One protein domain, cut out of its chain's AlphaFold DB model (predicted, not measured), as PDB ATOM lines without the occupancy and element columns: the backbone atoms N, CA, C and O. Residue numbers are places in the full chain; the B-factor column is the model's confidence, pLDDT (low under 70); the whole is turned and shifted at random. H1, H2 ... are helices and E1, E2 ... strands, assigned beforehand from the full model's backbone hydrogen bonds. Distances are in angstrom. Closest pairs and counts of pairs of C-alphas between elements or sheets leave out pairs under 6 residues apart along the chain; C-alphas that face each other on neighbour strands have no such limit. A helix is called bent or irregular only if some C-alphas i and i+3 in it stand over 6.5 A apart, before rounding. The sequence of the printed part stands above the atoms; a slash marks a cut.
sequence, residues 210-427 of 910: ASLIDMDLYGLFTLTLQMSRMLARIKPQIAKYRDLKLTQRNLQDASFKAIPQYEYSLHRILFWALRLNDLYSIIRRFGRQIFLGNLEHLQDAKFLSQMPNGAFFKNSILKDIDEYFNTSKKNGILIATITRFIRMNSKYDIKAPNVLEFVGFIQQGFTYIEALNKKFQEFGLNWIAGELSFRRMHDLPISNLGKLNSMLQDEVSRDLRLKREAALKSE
ATOM      1  N   ALA A 210     -20.277  29.726   3.498       89.56
ATOM      2  CA  ALA A 210     -21.157  29.076   2.529       89.56
ATOM      3  C   ALA A 210     -22.622  29.015   3.016       89.56
ATOM      4  O   ALA A 210     -23.550  29.283   2.248       89.56
ATOM      5  N   SER A 211     -22.844  28.721   4.301       90.25
ATOM      6  CA  SER A 211     -24.181  28.634   4.907       90.25
ATOM      7  C   SER A 211     -24.873  29.996   5.064       90.25
ATOM      8  O   SER A 211     -26.104  30.077   4.983       90.25
ATOM      9  N   LEU A 212     -24.111  31.078   5.246       92.88
ATOM     10  CA  LEU A 212     -24.636  32.448   5.262       92.88
ATOM     11  C   LEU A 212     -25.117  32.881   3.866       92.88
ATOM     12  O   LEU A 212     -26.232  33.396   3.731       92.88
ATOM     13  N   ILE A 213     -24.346  32.574   2.819       94.88
ATOM     14  CA  ILE A 213     -24.747  32.786   1.418       94.88
ATOM     15  C   ILE A 213     -26.006  31.965   1.072       94.88
ATOM     16  O   ILE A 213     -26.916  32.464   0.400       94.88
ATOM     17  N   ASP A 214     -26.110  30.728   1.571       94.06
ATOM     18  CA  ASP A 214     -27.285  29.871   1.371       94.06
ATOM     19  C   ASP A 214     -28.551  30.475   1.982       94.06
ATOM     20  O   ASP A 214     -29.595  30.510   1.325       94.06
ATOM     21  N   MET A 215     -28.466  30.995   3.211       93.94
ATOM     22  CA  MET A 215     -29.558  31.721   3.870       93.94
ATOM     23  C   MET A 215     -30.047  32.908   3.026       93.94
ATOM     24  O   MET A 215     -31.261  33.114   2.889       93.94
ATOM     25  N   ASP A 216     -29.126  33.673   2.447       95.75
ATOM     26  CA  ASP A 216     -29.432  34.885   1.689       95.75
ATOM     27  C   ASP A 216     -30.040  34.580   0.314       95.75
ATOM     28  O   ASP A 216     -31.062  35.172  -0.056       95.75
ATOM     29  N   LEU A 217     -29.513  33.585  -0.409       96.19
ATOM     30  CA  LEU A 217     -30.120  33.082  -1.647       96.19
ATOM     31  C   LEU A 217     -31.498  32.446  -1.387       96.19
ATOM     32  O   LEU A 217     -32.451  32.701  -2.134       96.19
ATOM     33  N   TYR A 218     -31.658  31.678  -0.306       94.94
ATOM     34  CA  TYR A 218     -32.945  31.091   0.084       94.94
ATOM     35  C   TYR A 218     -33.977  32.177   0.429       94.94
ATOM     36  O   TYR A 218     -35.137  32.091   0.008       94.94
ATOM     37  N   GLY A 219     -33.562  33.242   1.124       94.81
ATOM     38  CA  GLY A 219     -34.372  34.430   1.401       94.81
ATOM     39  C   GLY A 219     -34.791  35.182   0.130       94.81
ATOM     40  O   GLY A 219     -35.980  35.472  -0.050       94.81
ATOM     41  N   LEU A 220     -33.845  35.429  -0.784       96.69
ATOM     42  CA  LEU A 220     -34.066  36.082  -2.082       96.69
ATOM     43  C   LEU A 220     -35.135  35.356  -2.903       96.69
ATOM     44  O   LEU A 220     -36.107  35.972  -3.358       96.69
ATOM     45  N   PHE A 221     -34.986  34.045  -3.090       95.88
ATOM     46  CA  PHE A 221     -35.911  33.267  -3.913       95.88
ATOM     47  C   PHE A 221     -37.256  33.015  -3.222       95.88
ATOM     48  O   PHE A 221     -38.295  33.050  -3.887       95.88
ATOM     49  N   THR A 222     -37.279  32.869  -1.892       94.75
ATOM     50  CA  THR A 222     -38.533  32.810  -1.118       94.75
ATOM     51  C   THR A 222     -39.364  34.081  -1.318       94.75
ATOM     52  O   THR A 222     -40.567  33.987  -1.574       94.75
ATOM     53  N   LEU A 223     -38.734  35.263  -1.268       95.75
ATOM     54  CA  LEU A 223     -39.421  36.533  -1.496       95.75
ATOM     55  C   LEU A 223     -39.822  36.731  -2.963       95.75
ATOM     56  O   LEU A 223     -40.999  36.961  -3.245       95.75
ATOM     57  N   THR A 224     -38.872  36.668  -3.901       95.75
ATOM     58  CA  THR A 224     -39.096  37.083  -5.304       95.75
ATOM     59  C   THR A 224     -40.165  36.250  -6.013       95.75
ATOM     60  O   THR A 224     -40.965  36.807  -6.775       95.75
ATOM     61  N   LEU A 225     -40.250  34.944  -5.718       93.19
ATOM     62  CA  LEU A 225     -41.278  34.053  -6.265       93.19
ATOM     63  C   LEU A 225     -42.689  34.409  -5.773       93.19
ATOM     64  O   LEU A 225     -43.624  34.430  -6.576       93.19
ATOM     65  N   GLN A 226     -42.869  34.716  -4.481       92.12
ATOM     66  CA  GLN A 226     -44.188  35.109  -3.962       92.12
ATOM     67  C   GLN A 226     -44.544  36.556  -4.314       92.12
ATOM     68  O   GLN A 226     -45.669  36.812  -4.736       92.12
ATOM     69  N   MET A 227     -43.579  37.478  -4.288       94.25
ATOM     70  CA  MET A 227     -43.756  38.856  -4.755       94.25
ATOM     71  C   MET A 227     -44.275  38.894  -6.204       94.25
ATOM     72  O   MET A 227     -45.256  39.579  -6.490       94.25
ATOM     73  N   SER A 228     -43.704  38.085  -7.107       93.81
ATOM     74  CA  SER A 228     -44.191  37.944  -8.491       93.81
ATOM     75  C   SER A 228     -45.661  37.507  -8.574       93.81
ATOM     76  O   SER A 228     -46.407  38.017  -9.411       93.81
ATOM     77  N   ARG A 229     -46.112  36.606  -7.691       91.25
ATOM     78  CA  ARG A 229     -47.505  36.123  -7.641       91.25
ATOM     79  C   ARG A 229     -48.462  37.159  -7.066       91.25
ATOM     80  O   ARG A 229     -49.525  37.385  -7.636       91.25
ATOM     81  N   MET A 230     -48.074  37.820  -5.979       93.00
ATOM     82  CA  MET A 230     -48.860  38.878  -5.340       93.00
ATOM     83  C   MET A 230     -49.062  40.056  -6.302       93.00
ATOM     84  O   MET A 230     -50.180  40.541  -6.471       93.00
ATOM     85  N   LEU A 231     -48.009  40.450  -7.027       94.50
ATOM     86  CA  LEU A 231     -48.108  41.439  -8.098       94.50
ATOM     87  C   LEU A 231     -49.004  40.945  -9.245       94.50
ATOM     88  O   LEU A 231     -49.869  41.695  -9.691       94.50
ATOM     89  N   ALA A 232     -48.878  39.687  -9.683       93.31
ATOM     90  CA  ALA A 232     -49.751  39.113 -10.712       93.31
ATOM     91  C   ALA A 232     -51.240  39.067 -10.299       93.31
ATOM     92  O   ALA A 232     -52.099  39.280 -11.154       93.31
ATOM     93  N   ARG A 233     -51.548  38.859  -9.008       91.19
ATOM     94  CA  ARG A 233     -52.904  38.924  -8.422       91.19
ATOM     95  C   ARG A 233     -53.461  40.352  -8.404       91.19
ATOM     96  O   ARG A 233     -54.612  40.570  -8.773       91.19
ATOM     97  N   ILE A 234     -52.645  41.329  -8.007       92.44
ATOM     98  CA  ILE A 234     -53.043  42.743  -7.880       92.44
ATOM     99  C   ILE A 234     -53.192  43.424  -9.260       92.44
ATOM    100  O   ILE A 234     -54.078  44.259  -9.455       92.44
ATOM    101  N   LYS A 235     -52.373  43.044 -10.249       94.62
ATOM    102  CA  LYS A 235     -52.339  43.633 -11.604       94.62
ATOM    103  C   LYS A 235     -53.708  43.738 -12.308       94.62
ATOM    104  O   LYS A 235     -54.038  44.845 -12.737       94.62
ATOM    105  N   PRO A 236     -54.526  42.669 -12.436       93.25
ATOM    106  CA  PRO A 236     -55.847  42.765 -13.062       93.25
ATOM    107  C   PRO A 236     -56.843  43.600 -12.244       93.25
ATOM    108  O   PRO A 236     -57.737  44.207 -12.828       93.25
ATOM    109  N   GLN A 237     -56.691  43.680 -10.917       91.25
ATOM    110  CA  GLN A 237     -57.561  44.513 -10.082       91.25
ATOM    111  C   GLN A 237     -57.323  46.008 -10.352       91.25
ATOM    112  O   GLN A 237     -58.281  46.754 -10.554       91.25
ATOM    113  N   ILE A 238     -56.055  46.434 -10.447       93.44
ATOM    114  CA  ILE A 238     -55.688  47.806 -10.850       93.44
ATOM    115  C   ILE A 238     -56.133  48.083 -12.297       93.44
ATOM    116  O   ILE A 238     -56.606  49.183 -12.591       93.44
ATOM    117  N   ALA A 239     -56.014  47.098 -13.198       92.56
ATOM    118  CA  ALA A 239     -56.395  47.248 -14.605       92.56
ATOM    119  C   ALA A 239     -57.868  47.664 -14.780       92.56
ATOM    120  O   ALA A 239     -58.121  48.646 -15.474       92.56
ATOM    121  N   LYS A 240     -58.813  47.039 -14.051       91.19
ATOM    122  CA  LYS A 240     -60.248  47.416 -14.070       91.19
ATOM    123  C   LYS A 240     -60.474  48.927 -13.891       91.19
ATOM    124  O   LYS A 240     -61.291  49.518 -14.587       91.19
ATOM    125  N   TYR A 241     -59.722  49.565 -12.990       91.69
ATOM    126  CA  TYR A 241     -59.811  51.008 -12.726       91.69
ATOM    127  C   TYR A 241     -58.986  51.869 -13.689       91.69
ATOM    128  O   TYR A 241     -59.331  53.023 -13.939       91.69
ATOM    129  N   ARG A 242     -57.899  51.329 -14.250       89.62
ATOM    130  CA  ARG A 242     -57.128  51.986 -15.312       89.62
ATOM    131  C   ARG A 242     -57.943  52.106 -16.599       89.62
ATOM    132  O   ARG A 242     -57.857  53.140 -17.260       89.62
ATOM    133  N   ASP A 243     -58.702  51.078 -16.957       89.94
ATOM    134  CA  ASP A 243     -59.369  50.999 -18.261       89.94
ATOM    135  C   ASP A 243     -60.556  51.974 -18.372       89.94
ATOM    136  O   ASP A 243     -60.838  52.468 -19.462       89.94
ATOM    137  N   LEU A 244     -61.115  52.428 -17.238       90.31
ATOM    138  CA  LEU A 244     -61.990  53.612 -17.164       90.31
ATOM    139  C   LEU A 244     -61.378  54.857 -17.835       90.31
ATOM    140  O   LEU A 244     -62.103  55.699 -18.356       90.31
ATOM    141  N   LYS A 245     -60.044  54.992 -17.851       88.44
ATOM    142  CA  LYS A 245     -59.348  56.113 -18.504       88.44
ATOM    143  C   LYS A 245     -59.373  56.024 -20.035       88.44
ATOM    144  O   LYS A 245     -59.123  57.026 -20.700       88.44
ATOM    145  N   LEU A 246     -59.625  54.833 -20.579       88.50
ATOM    146  CA  LEU A 246     -59.763  54.570 -22.014       88.50
ATOM    147  C   LEU A 246     -61.224  54.719 -22.475       88.50
ATOM    148  O   LEU A 246     -61.467  55.040 -23.637       88.50
ATOM    149  N   THR A 247     -62.190  54.545 -21.566       91.00
ATOM    150  CA  THR A 247     -63.615  54.813 -21.801       91.00
ATOM    151  C   THR A 247     -63.863  56.279 -22.179       91.00
ATOM    152  O   THR A 247     -63.263  57.195 -21.608       91.00
ATOM    153  N   GLN A 248     -64.791  56.517 -23.114       90.44
ATOM    154  CA  GLN A 248     -65.223  57.863 -23.515       90.44
ATOM    155  C   GLN A 248     -65.740  58.667 -22.308       90.44
ATOM    156  O   GLN A 248     -66.460  58.138 -21.464       90.44
ATOM    157  N   ARG A 249     -65.398  59.959 -22.218       89.25
ATOM    158  CA  ARG A 249     -65.590  60.776 -21.001       89.25
ATOM    159  C   ARG A 249     -67.047  60.880 -20.519       89.25
ATOM    160  O   ARG A 249     -67.279  60.933 -19.320       89.25
ATOM    161  N   ASN A 250     -68.006  60.868 -21.438       90.50
ATOM    162  CA  ASN A 250     -69.451  60.822 -21.183       90.50
ATOM    163  C   ASN A 250     -69.938  59.486 -20.587       90.50
ATOM    164  O   ASN A 250     -70.979  59.458 -19.942       90.50
ATOM    165  N   LEU A 251     -69.200  58.392 -20.790       92.06
ATOM    166  CA  LEU A 251     -69.525  57.056 -20.280       92.06
ATOM    167  C   LEU A 251     -68.722  56.683 -19.020       92.06
ATOM    168  O   LEU A 251     -69.026  55.676 -18.388       92.06
ATOM    169  N   GLN A 252     -67.724  57.483 -18.623       91.56
ATOM    170  CA  GLN A 252     -66.822  57.164 -17.504       91.56
ATOM    171  C   GLN A 252     -67.545  56.969 -16.166       91.56
ATOM    172  O   GLN A 252     -67.247  55.997 -15.479       91.56
ATOM    173  N   ASP A 253     -68.515  57.818 -15.809       89.81
ATOM    174  CA  ASP A 253     -69.273  57.647 -14.557       89.81
ATOM    175  C   ASP A 253     -70.206  56.423 -14.598       89.81
ATOM    176  O   ASP A 253     -70.385  55.756 -13.580       89.81
ATOM    177  N   ALA A 254     -70.755  56.069 -15.766       92.56
ATOM    178  CA  ALA A 254     -71.562  54.858 -15.930       92.56
ATOM    179  C   ALA A 254     -70.699  53.587 -15.826       92.56
ATOM    180  O   ALA A 254     -71.037  52.666 -15.087       92.56
ATOM    181  N   SER A 255     -69.543  53.556 -16.500       92.81
ATOM    182  CA  SER A 255     -68.584  52.449 -16.393       92.81
ATOM    183  C   SER A 255     -67.946  52.344 -15.006       92.81
ATOM    184  O   SER A 255     -67.657  51.238 -14.565       92.81
ATOM    185  N   PHE A 256     -67.752  53.461 -14.300       94.62
ATOM    186  CA  PHE A 256     -67.292  53.463 -12.909       94.62
ATOM    187  C   PHE A 256     -68.336  52.829 -11.982       94.62
ATOM    188  O   PHE A 256     -67.988  51.941 -11.209       94.62
ATOM    189  N   LYS A 257     -69.615  53.204 -12.122       93.81
ATOM    190  CA  LYS A 257     -70.726  52.601 -11.365       93.81
ATOM    191  C   LYS A 257     -70.973  51.122 -11.682       93.81
ATOM    192  O   LYS A 257     -71.553  50.418 -10.865       93.81
ATOM    193  N   ALA A 258     -70.519  50.641 -12.839       92.75
ATOM    194  CA  ALA A 258     -70.564  49.226 -13.207       92.75
ATOM    195  C   ALA A 258     -69.450  48.372 -12.557       92.75
ATOM    196  O   ALA A 258     -69.427  47.156 -12.751       92.75
ATOM    197  N   ILE A 259     -68.517  48.965 -11.798       91.69
ATOM    198  CA  ILE A 259     -67.529  48.203 -11.020       91.69
ATOM    199  C   ILE A 259     -68.187  47.698  -9.721       91.69
ATOM    200  O   ILE A 259     -68.730  48.514  -8.976       91.69
ATOM    201  N   PRO A 260     -68.095  46.395  -9.379       90.00
ATOM    202  CA  PRO A 260     -68.629  45.872  -8.121       90.00
ATOM    203  C   PRO A 260     -68.062  46.603  -6.897       90.00
ATOM    204  O   PRO A 260     -66.838  46.655  -6.718       90.00
ATOM    205  N   GLN A 261     -68.953  47.135  -6.052       90.88
ATOM    206  CA  GLN A 261     -68.646  47.970  -4.879       90.88
ATOM    207  C   GLN A 261     -67.813  49.220  -5.245       90.88
ATOM    208  O   GLN A 261     -66.747  49.472  -4.666       90.88
ATOM    209  N   TYR A 262     -68.248  49.986  -6.254       92.88
ATOM    210  CA  TYR A 262     -67.559  51.211  -6.684       92.88
ATOM    211  C   TYR A 262     -67.488  52.266  -5.565       92.88
ATOM    212  O   TYR A 262     -66.561  53.080  -5.546       92.88
ATOM    213  N   GLU A 263     -68.406  52.209  -4.604       94.19
ATOM    214  CA  GLU A 263     -68.467  53.012  -3.385       94.19
ATOM    215  C   GLU A 263     -67.148  52.932  -2.595       94.19
ATOM    216  O   GLU A 263     -66.597  53.941  -2.170       94.19
ATOM    217  N   TYR A 264     -66.543  51.747  -2.485       95.62
ATOM    218  CA  TYR A 264     -65.312  51.546  -1.709       95.62
ATOM    219  C   TYR A 264     -64.034  51.699  -2.555       95.62
ATOM    220  O   TYR A 264     -62.956  51.213  -2.199       95.62
ATOM    221  N   SER A 265     -64.114  52.380  -3.706       95.56
ATOM    222  CA  SER A 265     -62.981  52.512  -4.636       95.56
ATOM    223  C   SER A 265     -61.827  53.349  -4.088       95.56
ATOM    224  O   SER A 265     -60.672  53.038  -4.380       95.56
ATOM    225  N   LEU A 266     -62.096  54.382  -3.282       96.69
ATOM    226  CA  LEU A 266     -61.029  55.168  -2.650       96.69
ATOM    227  C   LEU A 266     -60.356  54.386  -1.510       96.69
ATOM    228  O   LEU A 266     -59.130  54.412  -1.406       96.69
ATOM    229  N   HIS A 267     -61.112  53.579  -0.755       96.50
ATOM    230  CA  HIS A 267     -60.573  52.634   0.232       96.50
ATOM    231  C   HIS A 267     -59.680  51.576  -0.422       96.50
ATOM    232  O   HIS A 267     -58.568  51.346   0.049       96.50
ATOM    233  N   ARG A 268     -60.123  50.977  -1.539       95.38
ATOM    234  CA  ARG A 268     -59.338  50.027  -2.354       95.38
ATOM    235  C   ARG A 268     -58.049  50.659  -2.888       95.38
ATOM    236  O   ARG A 268     -56.986  50.047  -2.817       95.38
ATOM    237  N   ILE A 269     -58.121  51.901  -3.368       96.19
ATOM    238  CA  ILE A 269     -56.959  52.656  -3.852       96.19
ATOM    239  C   ILE A 269     -55.973  52.979  -2.721       96.19
ATOM    240  O   ILE A 269     -54.770  52.798  -2.917       96.19
ATOM    241  N   LEU A 270     -56.437  53.399  -1.537       96.88
ATOM    242  CA  LEU A 270     -55.554  53.594  -0.381       96.88
ATOM    243  C   LEU A 270     -54.965  52.262   0.099       96.88
ATOM    244  O   LEU A 270     -53.773  52.210   0.400       96.88
ATOM    245  N   PHE A 271     -55.753  51.183   0.120       96.62
ATOM    246  CA  PHE A 271     -55.250  49.845   0.415       96.62
ATOM    247  C   PHE A 271     -54.121  49.464  -0.549       96.62
ATOM    248  O   PHE A 271     -53.059  49.064  -0.086       96.62
ATOM    249  N   TRP A 272     -54.274  49.663  -1.864       96.56
ATOM    250  CA  TRP A 272     -53.183  49.426  -2.817       96.56
ATOM    251  C   TRP A 272     -51.999  50.378  -2.632       96.56
ATOM    252  O   TRP A 272     -50.863  49.944  -2.808       96.56
ATOM    253  N   ALA A 273     -52.217  51.640  -2.249       96.69
ATOM    254  CA  ALA A 273     -51.127  52.571  -1.959       96.69
ATOM    255  C   ALA A 273     -50.277  52.072  -0.780       96.69
ATOM    256  O   ALA A 273     -49.059  51.952  -0.912       96.69
ATOM    257  N   LEU A 274     -50.928  51.711   0.332       95.88
ATOM    258  CA  LEU A 274     -50.298  51.099   1.504       95.88
ATOM    259  C   LEU A 274     -49.625  49.771   1.130       95.88
ATOM    260  O   LEU A 274     -48.446  49.588   1.420       95.88
ATOM    261  N   ARG A 275     -50.338  48.881   0.428       95.12
ATOM    262  CA  ARG A 275     -49.873  47.535   0.067       95.12
ATOM    263  C   ARG A 275     -48.638  47.569  -0.820       95.12
ATOM    264  O   ARG A 275     -47.673  46.870  -0.545       95.12
ATOM    265  N   LEU A 276     -48.641  48.393  -1.866       96.00
ATOM    266  CA  LEU A 276     -47.497  48.536  -2.764       96.00
ATOM    267  C   LEU A 276     -46.322  49.241  -2.076       96.00
ATOM    268  O   LEU A 276     -45.177  48.867  -2.302       96.00
ATOM    269  N   ASN A 277     -46.578  50.226  -1.212       95.12
ATOM    270  CA  ASN A 277     -45.520  50.892  -0.452       95.12
ATOM    271  C   ASN A 277     -44.847  49.928   0.539       95.12
ATOM    272  O   ASN A 277     -43.625  49.899   0.635       95.12
ATOM    273  N   ASP A 278     -45.639  49.095   1.212       94.25
ATOM    274  CA  ASP A 278     -45.173  48.033   2.103       94.25
ATOM    275  C   ASP A 278     -44.348  46.983   1.341       94.25
ATOM    276  O   ASP A 278     -43.194  46.741   1.681       94.25
ATOM    277  N   LEU A 279     -44.864  46.456   0.222       95.00
ATOM    278  CA  LEU A 279     -44.125  45.527  -0.644       95.00
ATOM    279  C   LEU A 279     -42.814  46.128  -1.181       95.00
ATOM    280  O   LEU A 279     -41.809  45.422  -1.228       95.00
ATOM    281  N   TYR A 280     -42.797  47.424  -1.517       95.00
ATOM    282  CA  TYR A 280     -41.581  48.167  -1.867       95.00
ATOM    283  C   TYR A 280     -40.580  48.229  -0.702       95.00
ATOM    284  O   TYR A 280     -39.398  47.948  -0.903       95.00
ATOM    285  N   SER A 281     -41.026  48.563   0.512       93.31
ATOM    286  CA  SER A 281     -40.168  48.592   1.705       93.31
ATOM    287  C   SER A 281     -39.591  47.218   2.048       93.31
ATOM    288  O   SER A 281     -38.410  47.134   2.384       93.31
ATOM    289  N   ILE A 282     -40.393  46.153   1.930       94.75
ATOM    290  CA  ILE A 282     -39.977  44.763   2.158       94.75
ATOM    291  C   ILE A 282     -38.848  44.396   1.192       94.75
ATOM    292  O   ILE A 282     -37.741  44.083   1.628       94.75
ATOM    293  N   ILE A 283     -39.094  44.480  -0.120       95.12
ATOM    294  CA  ILE A 283     -38.094  44.055  -1.105       95.12
ATOM    295  C   ILE A 283     -36.842  44.926  -1.058       95.12
ATOM    296  O   ILE A 283     -35.739  44.387  -1.120       95.12
ATOM    297  N   ARG A 284     -36.981  46.244  -0.844       93.69
ATOM    298  CA  ARG A 284     -35.837  47.149  -0.673       93.69
ATOM    299  C   ARG A 284     -34.946  46.730   0.501       93.69
ATOM    300  O   ARG A 284     -33.729  46.787   0.370       93.69
ATOM    301  N   ARG A 285     -35.531  46.302   1.627       92.19
ATOM    302  CA  ARG A 285     -34.778  45.827   2.801       92.19
ATOM    303  C   ARG A 285     -34.054  44.513   2.529       92.19
ATOM    304  O   ARG A 285     -32.860  44.447   2.787       92.19
ATOM    305  N   PHE A 286     -34.730  43.531   1.928       94.50
ATOM    306  CA  PHE A 286     -34.098  42.274   1.505       94.50
ATOM    307  C   PHE A 286     -32.920  42.525   0.556       94.50
ATOM    308  O   PHE A 286     -31.818  42.061   0.819       94.50
ATOM    309  N   GLY A 287     -33.122  43.295  -0.518       95.31
ATOM    310  CA  GLY A 287     -32.058  43.563  -1.486       95.31
ATOM    311  C   GLY A 287     -30.901  44.380  -0.913       95.31
ATOM    312  O   GLY A 287     -29.761  44.104  -1.260       95.31
ATOM    313  N   ARG A 288     -31.157  45.312   0.022       94.50
ATOM    314  CA  ARG A 288     -30.092  45.994   0.782       94.50
ATOM    315  C   ARG A 288     -29.301  45.032   1.664       94.50
ATOM    316  O   ARG A 288     -28.080  45.060   1.585       94.50
ATOM    317  N   GLN A 289     -29.973  44.217   2.484       94.06
ATOM    318  CA  GLN A 289     -29.319  43.241   3.366       94.06
ATOM    319  C   GLN A 289     -28.426  42.307   2.553       94.06
ATOM    320  O   GLN A 289     -27.242  42.191   2.836       94.06
ATOM    321  N   ILE A 290     -28.984  41.714   1.498       95.88
ATOM    322  CA  ILE A 290     -28.313  40.696   0.693       95.88
ATOM    323  C   ILE A 290     -27.157  41.302  -0.118       95.88
ATOM    324  O   ILE A 290     -26.056  40.763  -0.116       95.88
ATOM    325  N   PHE A 291     -27.359  42.448  -0.779       95.88
ATOM    326  CA  PHE A 291     -26.303  43.063  -1.590       95.88
ATOM    327  C   PHE A 291     -25.170  43.665  -0.750       95.88
ATOM    328  O   PHE A 291     -24.009  43.519  -1.117       95.88
ATOM    329  N   LEU A 292     -25.486  44.341   0.362       94.50
ATOM    330  CA  LEU A 292     -24.468  44.953   1.221       94.50
ATOM    331  C   LEU A 292     -23.811  43.940   2.167       94.50
ATOM    332  O   LEU A 292     -22.637  44.101   2.481       94.50
ATOM    333  N   GLY A 293     -24.537  42.901   2.590       93.56
ATOM    334  CA  GLY A 293     -24.011  41.815   3.422       93.56
ATOM    335  C   GLY A 293     -22.970  40.955   2.706       93.56
ATOM    336  O   GLY A 293     -22.002  40.544   3.327       93.56
ATOM    337  N   ASN A 294     -23.128  40.755   1.392       95.38
ATOM    338  CA  ASN A 294     -22.249  39.918   0.563       95.38
ATOM    339  C   ASN A 294     -21.362  40.758  -0.386       95.38
ATOM    340  O   ASN A 294     -20.868  40.248  -1.391       95.38
ATOM    341  N   LEU A 295     -21.201  42.065  -0.131       93.81
ATOM    342  CA  LEU A 295     -20.632  43.009  -1.105       93.81
ATOM    343  C   LEU A 295     -19.184  42.690  -1.503       93.81
ATOM    344  O   LEU A 295     -18.793  42.970  -2.637       93.81
ATOM    345  N   GLU A 296     -18.403  42.131  -0.578       93.56
ATOM    346  CA  GLU A 296     -16.994  41.790  -0.785       93.56
ATOM    347  C   GLU A 296     -16.864  40.547  -1.681       93.56
ATOM    348  O   GLU A 296     -16.276  40.644  -2.760       93.56
ATOM    349  N   HIS A 297     -17.538  39.442  -1.328       94.62
ATOM    350  CA  HIS A 297     -17.653  38.225  -2.153       94.62
ATOM    351  C   HIS A 297     -18.160  38.522  -3.573       94.62
ATOM    352  O   HIS A 297     -17.520  38.182  -4.568       94.62
ATOM    353  N   LEU A 298     -19.257  39.278  -3.691       96.12
ATOM    354  CA  LEU A 298     -19.844  39.654  -4.985       96.12
ATOM    355  C   LEU A 298     -18.901  40.484  -5.879       96.12
ATOM    356  O   LEU A 298     -19.133  40.579  -7.088       96.12
ATOM    357  N   GLN A 299     -17.859  41.103  -5.315       95.25
ATOM    358  CA  GLN A 299     -16.874  41.898  -6.049       95.25
ATOM    359  C   GLN A 299     -15.505  41.227  -6.220       95.25
ATOM    360  O   GLN A 299     -14.709  41.763  -7.010       95.25
ATOM    361  N   ASP A 300     -15.249  40.103  -5.543       95.75
ATOM    362  CA  ASP A 300     -13.981  39.375  -5.574       95.75
ATOM    363  C   ASP A 300     -13.612  38.901  -6.989       95.75
ATOM    364  O   ASP A 300     -14.445  38.474  -7.791       95.75
ATOM    365  N   ALA A 301     -12.320  38.969  -7.297       95.38
ATOM    366  CA  ALA A 301     -11.772  38.540  -8.571       95.38
ATOM    367  C   ALA A 301     -11.840  37.016  -8.769       95.38
ATOM    368  O   ALA A 301     -12.030  36.590  -9.910       95.38
ATOM    369  N   LYS A 302     -11.724  36.191  -7.711       94.88
ATOM    370  CA  LYS A 302     -11.870  34.730  -7.845       94.88
ATOM    371  C   LYS A 302     -13.328  34.389  -8.143       94.88
ATOM    372  O   LYS A 302     -13.581  33.770  -9.176       94.88
ATOM    373  N   PHE A 303     -14.281  34.865  -7.337       95.81
ATOM    374  CA  PHE A 303     -15.715  34.656  -7.583       95.81
ATOM    375  C   PHE A 303     -16.124  35.117  -8.993       95.81
ATOM    376  O   PHE A 303     -16.691  34.348  -9.773       95.81
ATOM    377  N   LEU A 304     -15.745  36.339  -9.385       96.06
ATOM    378  CA  LEU A 304     -16.053  36.881 -10.712       96.06
ATOM    379  C   LEU A 304     -15.379  36.131 -11.871       96.06
ATOM    380  O   LEU A 304     -15.875  36.228 -12.994       96.06
ATOM    381  N   SER A 305     -14.293  35.385 -11.635       94.50
ATOM    382  CA  SER A 305     -13.683  34.526 -12.662       94.50
ATOM    383  C   SER A 305     -14.496  33.256 -12.948       94.50
ATOM    384  O   SER A 305     -14.450  32.750 -14.065       94.50
ATOM    385  N   GLN A 306     -15.298  32.794 -11.980       94.31
ATOM    386  CA  GLN A 306     -16.186  31.628 -12.109       94.31
ATOM    387  C   GLN A 306     -17.584  31.998 -12.634       94.31
ATOM    388  O   GLN A 306     -18.416  31.132 -12.911       94.31
ATOM    389  N   MET A 307     -17.856  33.297 -12.801       93.75
ATOM    390  CA  MET A 307     -19.097  33.801 -13.380       93.75
ATOM    391  C   MET A 307     -19.105  33.636 -14.908       93.75
ATOM    392  O   MET A 307     -18.246  34.224 -15.570       93.75
ATOM    393  N   PRO A 308     -20.133  32.992 -15.511       88.69
ATOM    394  CA  PRO A 308     -20.238  32.805 -16.966       88.69
ATOM    395  C   PRO A 308     -20.127  34.095 -17.797       88.69
ATOM    396  O   PRO A 308     -19.782  34.055 -18.975       88.69
ATOM    397  N   ASN A 309     -20.418  35.250 -17.188       93.56
ATOM    398  CA  ASN A 309     -20.011  36.558 -17.692       93.56
ATOM    399  C   ASN A 309     -19.795  37.541 -16.523       93.56
ATOM    400  O   ASN A 309     -20.624  38.419 -16.265       93.56
ATOM    401  N   GLY A 310     -18.680  37.396 -15.799       93.88
ATOM    402  CA  GLY A 310     -18.328  38.269 -14.667       93.88
ATOM    403  C   GLY A 310     -18.294  39.765 -15.011       93.88
ATOM    404  O   GLY A 310     -18.691  40.600 -14.197       93.88
ATOM    405  N   ALA A 311     -17.923  40.122 -16.246       94.69
ATOM    406  CA  ALA A 311     -17.928  41.508 -16.718       94.69
ATOM    407  C   ALA A 311     -19.351  42.089 -16.843       94.69
ATOM    408  O   ALA A 311     -19.572  43.240 -16.460       94.69
ATOM    409  N   PHE A 312     -20.321  41.315 -17.335       95.50
ATOM    410  CA  PHE A 312     -21.735  41.710 -17.359       95.50
ATOM    411  C   PHE A 312     -22.328  41.766 -15.947       95.50
ATOM    412  O   PHE A 312     -23.026  42.726 -15.613       95.50
ATOM    413  N   PHE A 313     -22.001  40.792 -15.094       96.50
ATOM    414  CA  PHE A 313     -22.470  40.772 -13.711       96.50
ATOM    415  C   PHE A 313     -22.002  42.009 -12.932       96.50
ATOM    416  O   PHE A 313     -22.837  42.754 -12.421       96.50
ATOM    417  N   LYS A 314     -20.693  42.302 -12.927       95.69
ATOM    418  CA  LYS A 314     -20.133  43.459 -12.210       95.69
ATOM    419  C   LYS A 314     -20.637  44.796 -12.763       95.69
ATOM    420  O   LYS A 314     -21.061  45.654 -11.997       95.69
ATOM    421  N   ASN A 315     -20.615  44.980 -14.087       95.25
ATOM    422  CA  ASN A 315     -20.868  46.294 -14.694       95.25
ATOM    423  C   ASN A 315     -22.349  46.591 -14.989       95.25
ATOM    424  O   ASN A 315     -22.697  47.761 -15.162       95.25
ATOM    425  N   SER A 316     -23.209  45.567 -15.059       95.56
ATOM    426  CA  SER A 316     -24.652  45.724 -15.290       95.56
ATOM    427  C   SER A 316     -25.482  45.273 -14.093       95.56
ATOM    428  O   SER A 316     -26.264  46.066 -13.585       95.56
ATOM    429  N   ILE A 317     -25.326  44.032 -13.620       96.38
ATOM    430  CA  ILE A 317     -26.236  43.467 -12.608       96.38
ATOM    431  C   ILE A 317     -26.002  44.098 -11.232       96.38
ATOM    432  O   ILE A 317     -26.940  44.646 -10.660       96.38
ATOM    433  N   LEU A 318     -24.770  44.086 -10.711       96.06
ATOM    434  CA  LEU A 318     -24.473  44.691  -9.403       96.06
ATOM    435  C   LEU A 318     -24.744  46.202  -9.398       96.06
ATOM    436  O   LEU A 318     -25.230  46.746  -8.411       96.06
ATOM    437  N   LYS A 319     -24.497  46.868 -10.531       94.75
ATOM    438  CA  LYS A 319     -24.798  48.288 -10.720       94.75
ATOM    439  C   LYS A 319     -26.302  48.583 -10.707       94.75
ATOM    440  O   LYS A 319     -26.720  49.534 -10.051       94.75
ATOM    441  N   ASP A 320     -27.110  47.784 -11.407       93.88
ATOM    442  CA  ASP A 320     -28.570  47.904 -11.353       93.88
ATOM    443  C   ASP A 320     -29.059  47.709  -9.908       93.88
ATOM    444  O   ASP A 320     -29.895  48.475  -9.430       93.88
ATOM    445  N   ILE A 321     -28.524  46.716  -9.187       95.38
ATOM    446  CA  ILE A 321     -28.880  46.464  -7.784       95.38
ATOM    447  C   ILE A 321     -28.512  47.659  -6.888       95.38
ATOM    448  O   ILE A 321     -29.367  48.125  -6.136       95.38
ATOM    449  N   ASP A 322     -27.315  48.235  -7.003       94.06
ATOM    450  CA  ASP A 322     -26.967  49.445  -6.249       94.06
ATOM    451  C   ASP A 322     -27.952  50.605  -6.524       94.06
ATOM    452  O   ASP A 322     -28.492  51.213  -5.591       94.06
ATOM    453  N   GLU A 323     -28.303  50.846  -7.796       92.00
ATOM    454  CA  GLU A 323     -29.249  51.907  -8.168       92.00
ATOM    455  C   GLU A 323     -30.677  51.649  -7.636       92.00
ATOM    456  O   GLU A 323     -31.317  52.570  -7.115       92.00
ATOM    457  N   TYR A 324     -31.194  50.416  -7.694       90.56
ATOM    458  CA  TYR A 324     -32.543  50.103  -7.195       90.56
ATOM    459  C   TYR A 324     -32.639  50.047  -5.659       90.56
ATOM    460  O   TYR A 324     -33.683  50.412  -5.103       90.56
ATOM    461  N   PHE A 325     -31.586  49.604  -4.965       91.56
ATOM    462  CA  PHE A 325     -31.657  49.253  -3.541       91.56
ATOM    463  C   PHE A 325     -30.985  50.267  -2.605       91.56
ATOM    464  O   PHE A 325     -31.522  50.527  -1.522       91.56
ATOM    465  N   ASN A 326     -29.888  50.911  -3.016       88.81
ATOM    466  CA  ASN A 326     -29.137  51.836  -2.157       88.81
ATOM    467  C   ASN A 326     -29.465  53.318  -2.374       88.81
ATOM    468  O   ASN A 326     -29.221  54.130  -1.479       88.81
ATOM    469  N   THR A 327     -30.086  53.695  -3.497       84.50
ATOM    470  CA  THR A 327     -30.463  55.096  -3.755       84.50
ATOM    471  C   THR A 327     -31.336  55.683  -2.644       84.50
ATOM    472  O   THR A 327     -32.352  55.114  -2.250       84.50
ATOM    473  N   SER A 328     -30.995  56.881  -2.159       74.06
ATOM    474  CA  SER A 328     -31.764  57.605  -1.126       74.06
ATOM    475  C   SER A 328     -33.156  58.066  -1.590       74.06
ATOM    476  O   SER A 328     -33.998  58.453  -0.778       74.06
ATOM    477  N   LYS A 329     -33.422  58.015  -2.901       76.38
ATOM    478  CA  LYS A 329     -34.699  58.377  -3.524       76.38
ATOM    479  C   LYS A 329     -35.691  57.218  -3.426       76.38
ATOM    480  O   LYS A 329     -35.798  56.394  -4.328       76.38
ATOM    481  N   LYS A 330     -36.439  57.191  -2.326       78.25
ATOM    482  CA  LYS A 330     -37.534  56.237  -2.101       78.25
ATOM    483  C   LYS A 330     -38.710  56.457  -3.065       78.25
ATOM    484  O   LYS A 330     -38.752  57.451  -3.792       78.25
ATOM    485  N   ASN A 331     -39.704  55.563  -3.039       79.50
ATOM    486  CA  ASN A 331     -40.922  55.640  -3.860       79.50
ATOM    487  C   ASN A 331     -41.852  56.811  -3.455       79.50
ATOM    488  O   ASN A 331     -42.931  56.634  -2.887       79.50
ATOM    489  N   GLY A 332     -41.427  58.033  -3.787       86.31
ATOM    490  CA  GLY A 332     -42.116  59.287  -3.482       86.31
ATOM    491  C   GLY A 332     -43.532  59.395  -4.058       86.31
ATOM    492  O   GLY A 332     -44.327  60.184  -3.557       86.31
ATOM    493  N   ILE A 333     -43.870  58.598  -5.078       91.75
ATOM    494  CA  ILE A 333     -45.193  58.589  -5.721       91.75
ATOM    495  C   ILE A 333     -46.228  57.918  -4.808       91.75
ATOM    496  O   ILE A 333     -47.293  58.490  -4.564       91.75
ATOM    497  N   LEU A 334     -45.910  56.739  -4.261       93.31
ATOM    498  CA  LEU A 334     -46.788  56.062  -3.301       93.31
ATOM    499  C   LEU A 334     -46.835  56.816  -1.970       93.31
ATOM    500  O   LEU A 334     -47.926  57.075  -1.468       93.31
ATOM    501  N   ILE A 335     -45.679  57.271  -1.475       92.19
ATOM    502  CA  ILE A 335     -45.561  58.153  -0.304       92.19
ATOM    503  C   ILE A 335     -46.507  59.354  -0.433       92.19
ATOM    504  O   ILE A 335     -47.410  59.497   0.385       92.19
ATOM    505  N   ALA A 336     -46.399  60.157  -1.501       92.44
ATOM    506  CA  ALA A 336     -47.246  61.338  -1.691       92.44
ATOM    507  C   ALA A 336     -48.734  60.996  -1.886       92.44
ATOM    508  O   ALA A 336     -49.599  61.788  -1.508       92.44
ATOM    509  N   THR A 337     -49.047  59.823  -2.448       95.00
ATOM    510  CA  THR A 337     -50.425  59.316  -2.564       95.00
ATOM    511  C   THR A 337     -51.022  59.043  -1.182       95.00
ATOM    512  O   THR A 337     -52.111  59.528  -0.882       95.00
ATOM    513  N   ILE A 338     -50.283  58.357  -0.304       95.75
ATOM    514  CA  ILE A 338     -50.695  58.103   1.083       95.75
ATOM    515  C   ILE A 338     -50.779  59.425   1.868       95.75
ATOM    516  O   ILE A 338     -51.761  59.659   2.573       95.75
ATOM    517  N   THR A 339     -49.815  60.343   1.693       94.88
ATOM    518  CA  THR A 339     -49.848  61.676   2.324       94.88
ATOM    519  C   THR A 339     -51.116  62.450   1.963       94.88
ATOM    520  O   THR A 339     -51.701  63.084   2.835       94.88
ATOM    521  N   ARG A 340     -51.562  62.410   0.697       95.56
ATOM    522  CA  ARG A 340     -52.786  63.096   0.239       95.56
ATOM    523  C   ARG A 340     -54.036  62.577   0.950       95.56
ATOM    524  O   ARG A 340     -54.820  63.386   1.436       95.56
ATOM    525  N   PHE A 341     -54.191  61.256   1.053       96.19
ATOM    526  CA  PHE A 341     -55.339  60.648   1.729       96.19
ATOM    527  C   PHE A 341     -55.358  60.903   3.238       96.19
ATOM    528  O   PHE A 341     -56.427  61.150   3.778       96.19
ATOM    529  N   ILE A 342     -54.206  60.892   3.917       94.81
ATOM    530  CA  ILE A 342     -54.147  60.984   5.388       94.81
ATOM    531  C   ILE A 342     -53.959  62.435   5.902       94.81
ATOM    532  O   ILE A 342     -54.067  62.699   7.102       94.81
ATOM    533  N   ARG A 343     -53.693  63.412   5.021       94.06
ATOM    534  CA  ARG A 343     -53.540  64.830   5.400       94.06
ATOM    535  C   ARG A 343     -54.774  65.331   6.155       94.06
ATOM    536  O   ARG A 343     -55.891  65.155   5.691       94.06
ATOM    537  N   MET A 344     -54.570  66.019   7.280       89.88
ATOM    538  CA  MET A 344     -55.661  66.622   8.055       89.88
ATOM    539  C   MET A 344     -56.593  67.450   7.154       89.88
ATOM    540  O   MET A 344     -56.119  68.267   6.361       89.88
ATOM    541  N   ASN A 345     -57.902  67.226   7.296       91.44
ATOM    542  CA  ASN A 345     -58.982  67.830   6.507       91.44
ATOM    543  C   ASN A 345     -58.992  67.457   5.006       91.44
ATOM    544  O   ASN A 345     -59.670  68.122   4.223       91.44
ATOM    545  N   SER A 346     -58.288  66.401   4.577       95.12
ATOM    546  CA  SER A 346     -58.549  65.786   3.270       95.12
ATOM    547  C   SER A 346     -59.955  65.178   3.255       95.12
ATOM    548  O   SER A 346     -60.359  64.495   4.196       95.12
ATOM    549  N   LYS A 347     -60.703  65.436   2.180       96.44
ATOM    550  CA  LYS A 347     -62.007  64.835   1.890       96.44
ATOM    551  C   LYS A 347     -62.168  64.736   0.376       96.44
ATOM    552  O   LYS A 347     -61.850  65.688  -0.336       96.44
ATOM    553  N   TYR A 348     -62.636  63.588  -0.101       97.00
ATOM    554  CA  TYR A 348     -62.754  63.266  -1.518       97.00
ATOM    555  C   TYR A 348     -64.099  62.603  -1.811       97.00
ATOM    556  O   TYR A 348     -64.389  61.530  -1.287       97.00
ATOM    557  N   ASP A 349     -64.897  63.203  -2.692       96.31
ATOM    558  CA  ASP A 349     -66.101  62.582  -3.243       96.31
ATOM    559  C   ASP A 349     -65.750  61.267  -3.961       96.31
ATOM    560  O   ASP A 349     -64.776  61.203  -4.724       96.31
ATOM    561  N   ILE A 350     -66.578  60.234  -3.805       95.12
ATOM    562  CA  ILE A 350     -66.402  58.964  -4.520       95.12
ATOM    563  C   ILE A 350     -66.999  59.095  -5.931       95.12
ATOM    564  O   ILE A 350     -68.159  58.782  -6.199       95.12
ATOM    565  N   LYS A 351     -66.190  59.646  -6.842       94.06
ATOM    566  CA  LYS A 351     -66.531  59.950  -8.245       94.06
ATOM    567  C   LYS A 351     -65.388  59.538  -9.175       94.06
ATOM    568  O   LYS A 351     -64.219  59.581  -8.772       94.06
ATOM    569  N   ALA A 352     -65.698  59.205 -10.433       92.69
ATOM    570  CA  ALA A 352     -64.707  58.698 -11.385       92.69
ATOM    571  C   ALA A 352     -63.463  59.604 -11.557       92.69
ATOM    572  O   ALA A 352     -62.361  59.056 -11.582       92.69
ATOM    573  N   PRO A 353     -63.550  60.955 -11.592       92.81
ATOM    574  CA  PRO A 353     -62.367  61.812 -11.727       92.81
ATOM    575  C   PRO A 353     -61.344  61.665 -10.590       92.81
ATOM    576  O   PRO A 353     -60.144  61.608 -10.856       92.81
ATOM    577  N   ASN A 354     -61.804  61.545  -9.338       93.75
ATOM    578  CA  ASN A 354     -60.928  61.396  -8.171       93.75
ATOM    579  C   ASN A 354     -60.238  60.022  -8.190       93.75
ATOM    580  O   ASN A 354     -59.022  59.918  -8.032       93.75
ATOM    581  N   VAL A 355     -61.009  58.969  -8.478       94.62
ATOM    582  CA  VAL A 355     -60.515  57.591  -8.653       94.62
ATOM    583  C   VAL A 355     -59.480  57.511  -9.787       94.62
ATOM    584  O   VAL A 355     -58.429  56.885  -9.624       94.62
ATOM    585  N   LEU A 356     -59.726  58.204 -10.906       93.38
ATOM    586  CA  LEU A 356     -58.839  58.269 -12.073       93.38
ATOM    587  C   LEU A 356     -57.537  59.054 -11.837       93.38
ATOM    588  O   LEU A 356     -56.524  58.718 -12.459       93.38
ATOM    589  N   GLU A 357     -57.523  60.069 -10.962       93.00
ATOM    590  CA  GLU A 357     -56.266  60.707 -10.548       93.00
ATOM    591  C   GLU A 357     -55.408  59.707  -9.764       93.00
ATOM    592  O   GLU A 357     -54.266  59.429 -10.147       93.00
ATOM    593  N   PHE A 358     -55.958  59.129  -8.694       95.56
ATOM    594  CA  PHE A 358     -55.173  58.301  -7.783       95.56
ATOM    595  C   PHE A 358     -54.704  56.980  -8.407       95.56
ATOM    596  O   PHE A 358     -53.536  56.626  -8.237       95.56
ATOM    597  N   VAL A 359     -55.539  56.279  -9.191       94.88
ATOM    598  CA  VAL A 359     -55.126  55.021  -9.851       94.88
ATOM    599  C   VAL A 359     -53.933  55.220 -10.800       94.88
ATOM    600  O   VAL A 359     -53.124  54.310 -10.980       94.88
ATOM    601  N   GLY A 360     -53.756  56.429 -11.349       92.44
ATOM    602  CA  GLY A 360     -52.580  56.787 -12.143       92.44
ATOM    603  C   GLY A 360     -51.266  56.662 -11.363       92.44
ATOM    604  O   GLY A 360     -50.281  56.158 -11.905       92.44
ATOM    605  N   PHE A 361     -51.260  57.052 -10.085       94.50
ATOM    606  CA  PHE A 361     -50.105  56.908  -9.195       94.50
ATOM    607  C   PHE A 361     -49.928  55.461  -8.708       94.50
ATOM    608  O   PHE A 361     -48.801  54.964  -8.689       94.50
ATOM    609  N   ILE A 362     -51.026  54.749  -8.416       96.31
ATOM    610  CA  ILE A 362     -50.996  53.314  -8.074       96.31
ATOM    611  C   ILE A 362     -50.352  52.498  -9.206       96.31
ATOM    612  O   ILE A 362     -49.446  51.704  -8.959       96.31
ATOM    613  N   GLN A 363     -50.746  52.734 -10.461       94.62
ATOM    614  CA  GLN A 363     -50.178  52.049 -11.626       94.62
ATOM    615  C   GLN A 363     -48.683  52.359 -11.825       94.62
ATOM    616  O   GLN A 363     -47.941  51.474 -12.256       94.62
ATOM    617  N   GLN A 364     -48.223  53.578 -11.521       93.94
ATOM    618  CA  GLN A 364     -46.798  53.932 -11.579       93.94
ATOM    619  C   GLN A 364     -45.995  53.197 -10.496       93.94
ATOM    620  O   GLN A 364     -44.985  52.568 -10.813       93.94
ATOM    621  N   GLY A 365     -46.481  53.206  -9.249       95.00
ATOM    622  CA  GLY A 365     -45.869  52.464  -8.145       95.00
ATOM    623  C   GLY A 365     -45.814  50.958  -8.414       95.00
ATOM    624  O   GLY A 365     -44.758  50.352  -8.249       95.00
ATOM    625  N   PHE A 366     -46.908  50.377  -8.916       96.38
ATOM    626  CA  PHE A 366     -46.980  48.969  -9.312       96.38
ATOM    627  C   PHE A 366     -45.901  48.603 -10.342       96.38
ATOM    628  O   PHE A 366     -45.150  47.652 -10.138       96.38
ATOM    629  N   THR A 367     -45.787  49.366 -11.435       95.19
ATOM    630  CA  THR A 367     -44.826  49.074 -12.514       95.19
ATOM    631  C   THR A 367     -43.378  49.162 -12.030       95.19
ATOM    632  O   THR A 367     -42.552  48.347 -12.436       95.19
ATOM    633  N   TYR A 368     -43.070  50.111 -11.141       94.69
ATOM    634  CA  TYR A 368     -41.739  50.242 -10.545       94.69
ATOM    635  C   TYR A 368     -41.384  49.039  -9.654       94.69
ATOM    636  O   TYR A 368     -40.287  48.499  -9.773       94.69
ATOM    637  N   ILE A 369     -42.324  48.553  -8.835       95.75
ATOM    638  CA  ILE A 369     -42.115  47.367  -7.985       95.75
ATOM    639  C   ILE A 369     -42.023  46.087  -8.832       95.75
ATOM    640  O   ILE A 369     -41.185  45.232  -8.557       95.75
ATOM    641  N   GLU A 370     -42.814  45.966  -9.904       96.19
ATOM    642  CA  GLU A 370     -42.712  44.841 -10.846       96.19
ATOM    643  C   GLU A 370     -41.355  44.815 -11.575       96.19
ATOM    644  O   GLU A 370     -40.808  43.738 -11.810       96.19
ATOM    645  N   ALA A 371     -40.788  45.976 -11.917       95.00
ATOM    646  CA  ALA A 371     -39.446  46.072 -12.494       95.00
ATOM    647  C   ALA A 371     -38.352  45.710 -11.474       95.00
ATOM    648  O   ALA A 371     -37.477  44.899 -11.773       95.00
ATOM    649  N   LEU A 372     -38.442  46.254 -10.258       95.12
ATOM    650  CA  LEU A 372     -37.486  46.020  -9.178       95.12
ATOM    651  C   LEU A 372     -37.470  44.542  -8.740       95.12
ATOM    652  O   LEU A 372     -36.394  43.969  -8.583       95.12
ATOM    653  N   ASN A 373     -38.630  43.876  -8.641       96.94
ATOM    654  CA  ASN A 373     -38.686  42.441  -8.327       96.94
ATOM    655  C   ASN A 373     -38.045  41.569  -9.418       96.94
ATOM    656  O   ASN A 373     -37.323  40.627  -9.102       96.94
ATOM    657  N   LYS A 374     -38.252  41.904 -10.702       95.81
ATOM    658  CA  LYS A 374     -37.579  41.210 -11.816       95.81
ATOM    659  C   LYS A 374     -36.065  41.390 -11.758       95.81
ATOM    660  O   LYS A 374     -35.354  40.413 -11.942       95.81
ATOM    661  N   LYS A 375     -35.581  42.601 -11.465       95.75
ATOM    662  CA  LYS A 375     -34.144  42.889 -11.330       95.75
ATOM    663  C   LYS A 375     -33.505  42.142 -10.160       95.75
ATOM    664  O   LYS A 375     -32.405  41.618 -10.303       95.75
ATOM    665  N   PHE A 376     -34.212  42.007  -9.040       97.50
ATOM    666  CA  PHE A 376     -33.730  41.217  -7.904       97.50
ATOM    667  C   PHE A 376     -33.697  39.709  -8.203       97.50
ATOM    668  O   PHE A 376     -32.734  39.029  -7.854       97.50
ATOM    669  N   GLN A 377     -34.700  39.197  -8.925       96.12
ATOM    670  CA  GLN A 377     -34.717  37.812  -9.402       96.12
ATOM    671  C   GLN A 377     -33.618  37.542 -10.451       96.12
ATOM    672  O   GLN A 377     -32.986  36.492 -10.415       96.12
ATOM    673  N   GLU A 378     -33.358  38.487 -11.359       95.44
ATOM    674  CA  GLU A 378     -32.267  38.432 -12.346       95.44
ATOM    675  C   GLU A 378     -30.893  38.370 -11.664       95.44
ATOM    676  O   GLU A 378     -30.076  37.520 -12.021       95.44
ATOM    677  N   PHE A 379     -30.661  39.200 -10.642       97.44
ATOM    678  CA  PHE A 379     -29.459  39.141  -9.806       97.44
ATOM    679  C   PHE A 379     -29.292  37.772  -9.137       97.44
ATOM    680  O   PHE A 379     -28.266  37.125  -9.347       97.44
ATOM    681  N   GLY A 380     -30.312  37.288  -8.418       96.88
ATOM    682  CA  GLY A 380     -30.248  35.993  -7.732       96.88
ATOM    683  C   GLY A 380     -29.994  34.813  -8.675       96.88
ATOM    684  O   GLY A 380     -29.210  33.929  -8.346       96.88
ATOM    685  N   LEU A 381     -30.606  34.808  -9.869       95.31
ATOM    686  CA  LEU A 381     -30.402  33.757 -10.877       95.31
ATOM    687  C   LEU A 381     -28.979  33.740 -11.450       95.31
ATOM    688  O   LEU A 381     -28.466  32.665 -11.755       95.31
ATOM    689  N   ASN A 382     -28.334  34.902 -11.585       95.56
ATOM    690  CA  ASN A 382     -26.930  34.962 -11.996       95.56
ATOM    691  C   ASN A 382     -26.000  34.567 -10.841       95.56
ATOM    692  O   ASN A 382     -25.068  33.796 -11.057       95.56
ATOM    693  N   TRP A 383     -26.274  35.039  -9.619       97.19
ATOM    694  CA  TRP A 383     -25.466  34.721  -8.441       97.19
ATOM    695  C   TRP A 383     -25.469  33.219  -8.138       97.19
ATOM    696  O   TRP A 383     -24.393  32.639  -8.090       97.19
ATOM    697  N   ILE A 384     -26.628  32.548  -8.056       96.38
ATOM    698  CA  ILE A 384     -26.671  31.100  -7.758       96.38
ATOM    699  C   ILE A 384     -25.970  30.241  -8.828       96.38
ATOM    700  O   ILE A 384     -25.408  29.197  -8.508       96.38
ATOM    701  N   ALA A 385     -25.956  30.678 -10.093       94.69
ATOM    702  CA  ALA A 385     -25.225  29.997 -11.165       94.69
ATOM    703  C   ALA A 385     -23.698  30.159 -11.031       94.69
ATOM    704  O   ALA A 385     -22.952  29.210 -11.281       94.69
ATOM    705  N   GLY A 386     -23.245  31.341 -10.606       95.94
ATOM    706  CA  GLY A 386     -21.855  31.607 -10.239       95.94
ATOM    707  C   GLY A 386     -21.408  30.843  -9.008       95.94
ATOM    708  O   GLY A 386     -20.412  30.137  -9.052       95.94
ATOM    709  N   GLU A 387     -22.190  30.929  -7.938       96.56
ATOM    710  CA  GLU A 387     -21.946  30.295  -6.644       96.56
ATOM    711  C   GLU A 387     -21.788  28.774  -6.794       96.56
ATOM    712  O   GLU A 387     -20.800  28.196  -6.353       96.56
ATOM    713  N   LEU A 388     -22.688  28.124  -7.542       95.88
ATOM    714  CA  LEU A 388     -22.583  26.698  -7.877       95.88
ATOM    715  C   LEU A 388     -21.382  26.336  -8.766       95.88
ATOM    716  O   LEU A 388     -21.068  25.155  -8.893       95.88
ATOM    717  N   SER A 389     -20.742  27.308  -9.412       95.50
ATOM    718  CA  SER A 389     -19.522  27.103 -10.205       95.50
ATOM    719  C   SER A 389     -18.277  27.345  -9.346       95.50
ATOM    720  O   SER A 389     -17.378  26.511  -9.329       95.50
ATOM    721  N   PHE A 390     -18.286  28.412  -8.544       95.69
ATOM    722  CA  PHE A 390     -17.274  28.751  -7.548       95.69
ATOM    723  C   PHE A 390     -17.077  27.629  -6.524       95.69
ATOM    724  O   PHE A 390     -15.962  27.135  -6.369       95.69
ATOM    725  N   ARG A 391     -18.156  27.128  -5.910       94.25
ATOM    726  CA  ARG A 391     -18.057  26.059  -4.904       94.25
ATOM    727  C   ARG A 391     -17.514  24.739  -5.451       94.25
ATOM    728  O   ARG A 391     -16.810  24.048  -4.734       94.25
ATOM    729  N   ARG A 392     -17.751  24.419  -6.732       93.75
ATOM    730  CA  ARG A 392     -17.153  23.240  -7.402       93.75
ATOM    731  C   ARG A 392     -15.659  23.383  -7.695       93.75
ATOM    732  O   ARG A 392     -15.012  22.380  -7.952       93.75
ATOM    733  N   MET A 393     -15.140  24.609  -7.727       93.06
ATOM    734  CA  MET A 393     -13.720  24.903  -7.963       93.06
ATOM    735  C   MET A 393     -12.916  25.032  -6.661       93.06
ATOM    736  O   MET A 393     -11.693  25.152  -6.712       93.06
ATOM    737  N   HIS A 394     -13.604  25.030  -5.517       89.56
ATOM    738  CA  HIS A 394     -13.043  25.215  -4.178       89.56
ATOM    739  C   HIS A 394     -13.534  24.147  -3.177       89.56
ATOM    740  O   HIS A 394     -13.382  24.329  -1.979       89.56
ATOM    741  N   ASP A 395     -14.143  23.059  -3.670       88.31
ATOM    742  CA  ASP A 395     -14.682  21.922  -2.898       88.31
ATOM    743  C   ASP A 395     -15.649  22.283  -1.742       88.31
ATOM    744  O   ASP A 395     -15.843  21.524  -0.793       88.31
ATOM    745  N   LEU A 396     -16.327  23.430  -1.860       89.75
ATOM    746  CA  LEU A 396     -17.237  23.979  -0.848       89.75
ATOM    747  C   LEU A 396     -18.634  23.310  -0.863       89.75
ATOM    748  O   LEU A 396     -19.059  22.766  -1.888       89.75
ATOM    749  N   PRO A 397     -19.431  23.415   0.225       88.31
ATOM    750  CA  PRO A 397     -20.748  22.777   0.327       88.31
ATOM    751  C   PRO A 397     -21.749  23.200  -0.768       88.31
ATOM    752  O   PRO A 397     -22.219  24.336  -0.820       88.31
ATOM    753  N   ILE A 398     -22.128  22.260  -1.640       90.12
ATOM    754  CA  ILE A 398     -23.042  22.495  -2.783       90.12
ATOM    755  C   ILE A 398     -24.485  22.038  -2.510       90.12
ATOM    756  O   ILE A 398     -25.415  22.499  -3.172       90.12
ATOM    757  N   SER A 399     -24.689  21.130  -1.554       87.56
ATOM    758  CA  SER A 399     -25.931  20.363  -1.356       87.56
ATOM    759  C   SER A 399     -27.205  21.224  -1.320       87.56
ATOM    760  O   SER A 399     -28.145  20.995  -2.088       87.56
ATOM    761  N   ASN A 400     -27.235  22.260  -0.480       87.19
ATOM    762  CA  ASN A 400     -28.400  23.129  -0.306       87.19
ATOM    763  C   ASN A 400     -28.674  24.028  -1.526       87.19
ATOM    764  O   ASN A 400     -29.817  24.084  -1.992       87.19
ATOM    765  N   LEU A 401     -27.649  24.644  -2.123       91.38
ATOM    766  CA  LEU A 401     -27.803  25.399  -3.375       91.38
ATOM    767  C   LEU A 401     -28.176  24.519  -4.571       91.38
ATOM    768  O   LEU A 401     -28.916  24.963  -5.448       91.38
ATOM    769  N   GLY A 402     -27.707  23.270  -4.611       92.00
ATOM    770  CA  GLY A 402     -28.077  22.293  -5.633       92.00
ATOM    771  C   GLY A 402     -29.577  21.998  -5.607       92.00
ATOM    772  O   GLY A 402     -30.247  22.112  -6.638       92.00
ATOM    773  N   LYS A 403     -30.119  21.717  -4.411       91.31
ATOM    774  CA  LYS A 403     -31.565  21.555  -4.167       91.31
ATOM    775  C   LYS A 403     -32.331  22.820  -4.589       91.31
ATOM    776  O   LYS A 403     -33.255  22.738  -5.400       91.31
ATOM    777  N   LEU A 404     -31.905  23.996  -4.112       92.31
ATOM    778  CA  LEU A 404     -32.547  25.287  -4.397       92.31
ATOM    779  C   LEU A 404     -32.569  25.617  -5.900       92.31
ATOM    780  O   LEU A 404     -33.618  25.972  -6.437       92.31
ATOM    781  N   ASN A 405     -31.445  25.451  -6.604       94.06
ATOM    782  CA  ASN A 405     -31.368  25.673  -8.047       94.06
ATOM    783  C   ASN A 405     -32.244  24.680  -8.823       94.06
ATOM    784  O   ASN A 405     -32.966  25.101  -9.721       94.06
ATOM    785  N   SER A 406     -32.260  23.392  -8.462       92.50
ATOM    786  CA  SER A 406     -33.143  22.406  -9.105       92.50
ATOM    787  C   SER A 406     -34.618  22.828  -9.025       92.50
ATOM    788  O   SER A 406     -35.299  22.900 -10.051       92.50
ATOM    789  N   MET A 407     -35.076  23.251  -7.841       90.38
ATOM    790  CA  MET A 407     -36.439  23.752  -7.613       90.38
ATOM    791  C   MET A 407     -36.762  25.019  -8.433       90.38
ATOM    792  O   MET A 407     -37.915  25.239  -8.822       90.38
ATOM    793  N   LEU A 408     -35.753  25.846  -8.735       90.31
ATOM    794  CA  LEU A 408     -35.878  27.035  -9.584       90.31
ATOM    795  C   LEU A 408     -35.914  26.693 -11.080       90.31
ATOM    796  O   LEU A 408     -36.766  27.230 -11.791       90.31
ATOM    797  N   GLN A 409     -35.058  25.784 -11.560       89.44
ATOM    798  CA  GLN A 409     -35.077  25.329 -12.958       89.44
ATOM    799  C   GLN A 409     -36.397  24.622 -13.299       89.44
ATOM    800  O   GLN A 409     -36.945  24.822 -14.388       89.44
ATOM    801  N   ASP A 410     -36.965  23.876 -12.349       87.81
ATOM    802  CA  ASP A 410     -38.305  23.296 -12.455       87.81
ATOM    803  C   ASP A 410     -39.397  24.359 -12.611       87.81
ATOM    804  O   ASP A 410     -40.330  24.180 -13.398       87.81
ATOM    805  N   GLU A 411     -39.324  25.469 -11.867       84.25
ATOM    806  CA  GLU A 411     -40.287  26.566 -12.012       84.25
ATOM    807  C   GLU A 411     -40.108  27.289 -13.349       84.25
ATOM    808  O   GLU A 411     -41.096  27.462 -14.057       84.25
ATOM    809  N   VAL A 412     -38.879  27.611 -13.766       85.88
ATOM    810  CA  VAL A 412     -38.601  28.227 -15.078       85.88
ATOM    811  C   VAL A 412     -39.109  27.348 -16.228       85.88
ATOM    812  O   VAL A 412     -39.790  27.840 -17.131       85.88
ATOM    813  N   SER A 413     -38.854  26.039 -16.174       86.94
ATOM    814  CA  SER A 413     -39.298  25.068 -17.184       86.94
ATOM    815  C   SER A 413     -40.823  24.953 -17.251       86.94
ATOM    816  O   SER A 413     -41.414  24.948 -18.337       86.94
ATOM    817  N   ARG A 414     -41.485  24.933 -16.087       85.81
ATOM    818  CA  ARG A 414     -42.949  24.938 -15.956       85.81
ATOM    819  C   ARG A 414     -43.563  26.231 -16.501       85.81
ATOM    820  O   ARG A 414     -44.549  26.175 -17.233       85.81
ATOM    821  N   ASP A 415     -42.951  27.377 -16.221       82.19
ATOM    822  CA  ASP A 415     -43.406  28.691 -16.680       82.19
ATOM    823  C   ASP A 415     -43.243  28.852 -18.205       82.19
ATOM    824  O   ASP A 415     -44.130  29.371 -18.884       82.19
ATOM    825  N   LEU A 416     -42.141  28.347 -18.777       85.94
ATOM    826  CA  LEU A 416     -41.922  28.283 -20.228       85.94
ATOM    827  C   LEU A 416     -42.936  27.365 -20.922       85.94
ATOM    828  O   LEU A 416     -43.474  27.732 -21.971       85.94
ATOM    829  N   ARG A 417     -43.251  26.207 -20.329       89.75
ATOM    830  CA  ARG A 417     -44.307  25.310 -20.821       89.75
ATOM    831  C   ARG A 417     -45.673  26.003 -20.822       89.75
ATOM    832  O   ARG A 417     -46.333  26.016 -21.857       89.75
ATOM    833  N   LEU A 418     -46.067  26.638 -19.716       86.50
ATOM    834  CA  LEU A 418     -47.340  27.365 -19.615       86.50
ATOM    835  C   LEU A 418     -47.439  28.517 -20.632       86.50
ATOM    836  O   LEU A 418     -48.496  28.711 -21.236       86.50
ATOM    837  N   LYS A 419     -46.340  29.242 -20.885       88.06
ATOM    838  CA  LYS A 419     -46.276  30.295 -21.917       88.06
ATOM    839  C   LYS A 419     -46.452  29.730 -23.333       88.06
ATOM    840  O   LYS A 419     -47.224  30.295 -24.108       88.06
ATOM    841  N   ARG A 420     -45.815  28.596 -23.658       91.25
ATOM    842  CA  ARG A 420     -46.003  27.888 -24.943       91.25
ATOM    843  C   ARG A 420     -47.443  27.387 -25.112       91.25
ATOM    844  O   ARG A 420     -48.056  27.628 -26.148       91.25
ATOM    845  N   GLU A 421     -48.020  26.765 -24.084       91.19
ATOM    846  CA  GLU A 421     -49.418  26.311 -24.104       91.19
ATOM    847  C   GLU A 421     -50.416  27.474 -24.264       91.19
ATOM    848  O   GLU A 421     -51.430  27.329 -24.950       91.19
ATOM    849  N   ALA A 422     -50.140  28.641 -23.670       89.50
ATOM    850  CA  ALA A 422     -50.954  29.845 -23.835       89.50
ATOM    851  C   ALA A 422     -50.851  30.445 -25.252       89.50
ATOM    852  O   ALA A 422     -51.874  30.837 -25.820       89.50
ATOM    853  N   ALA A 423     -49.652  30.472 -25.847       91.44
ATOM    854  CA  ALA A 423     -49.446  30.919 -27.226       91.44
ATOM    855  C   ALA A 423     -50.232  30.048 -28.225       91.44
ATOM    856  O   ALA A 423     -51.060  30.567 -28.974       91.44
ATOM    857  N   LEU A 424     -50.091  28.720 -28.133       92.56
ATOM    858  CA  LEU A 424     -50.809  27.760 -28.984       92.56
ATOM    859  C   LEU A 424     -52.341  27.860 -28.842       92.56
ATOM    860  O   LEU A 424     -53.076  27.687 -29.816       92.56
ATOM    861  N   LYS A 425     -52.853  28.170 -27.639       92.06
ATOM    862  CA  LYS A 425     -54.287  28.440 -27.416       92.06
ATOM    863  C   LYS A 425     -54.736  29.743 -28.100       92.06
ATOM    864  O   LYS A 425     -55.812  29.762 -28.696       92.06
ATOM    865  N   SER A 426     -53.912  30.793 -28.073       88.69
ATOM    866  CA  SER A 426     -54.173  32.070 -28.762       88.69
ATOM    867  C   SER A 426     -54.216  31.907 -30.289       88.69
ATOM    868  O   SER A 426     -55.142  32.384 -30.946       88.69
ATOM    869  N   GLU A 427     -53.269  31.161 -30.859       87.69
ATOM    870  CA  GLU A 427     -53.207  30.872 -32.299       87.69
ATOM    871  C   GLU A 427     -54.402  30.037 -32.772       87.69
ATOM    872  O   GLU A 427     -55.062  30.406 -33.744       87.69
TER     873      GLU A 427
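Overview. This is residues 210 to 427 of the 910 residues of the protein "CIC11C00000002830" of [Candida] intermedia (UniProt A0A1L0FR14). What is the shape? One long helix, H7, runs lengthwise through an up-and-down bundle with H1a, H3 and H6, each running against the one before; H4 and H5 pack on its later part. H8 folds back from its end and sticks out with residues 412 to 427. How large is it? The printed part, mostly helix, has 218 residues with eight named helices and strand E1 between H6 and H7; it is loose, radius of gyration of the C-alphas 21.4 A, spanning 68 by 48 by 26 A.

Arrangement. What touches the hub? H7, residues 352 to 393, touches H3, residues 262 to 293, the same way at a shallow tilt of 25 degrees, closest C-alphas Ile 362 and Ala 273, 6.2 A. Its residues 366 to 384 alone touch H1a, residues 210 to 233, opposite ways at 30 degrees, closest Gln 377 and Thr 224, 6.0 A. What else? Parts of H7 alone touch H1b, residues 236 to 243, H4, residues 301 to 306, H5, residues 310 to 325, H6, residues 332 to 342, H8, residues 399 to 427, and, only just with 3 pairs within 8 A, H2, residues 252 to 257. How are the backbones? Every O i to N i+4 pair is within hydrogen-bond range in H2, H4, H6 and H8; H1a has 19 of 20, H1b 3 of 4, H3 26 of 28, H5 10 of 12, H7 34 of 38.

Along the chain. Where are the ends? H1a begins at C-alpha 210, (-21.157, 29.076, 2.529); H8 ends at C-alpha 427, (-53.207, 30.872, -32.299). How long are they? H7 is 61.3 A, H3 45.7 A, H8 42.6 A; E1, residues 347 to 349, pairs with no named strand. Which are uneven? H1, assigned as one helix by its hydrogen bonds, is bent, C-alphas 233 and 236 being 6.7 A apart; H3 is irregular, 263 to 266 7.8 A, and H5 only just, 315 to 318 6.6 A.

Size, cuts and confidence. Is it cut? The printed part has no cut, and no link is long. How confident is the model? No printed residue is under 70.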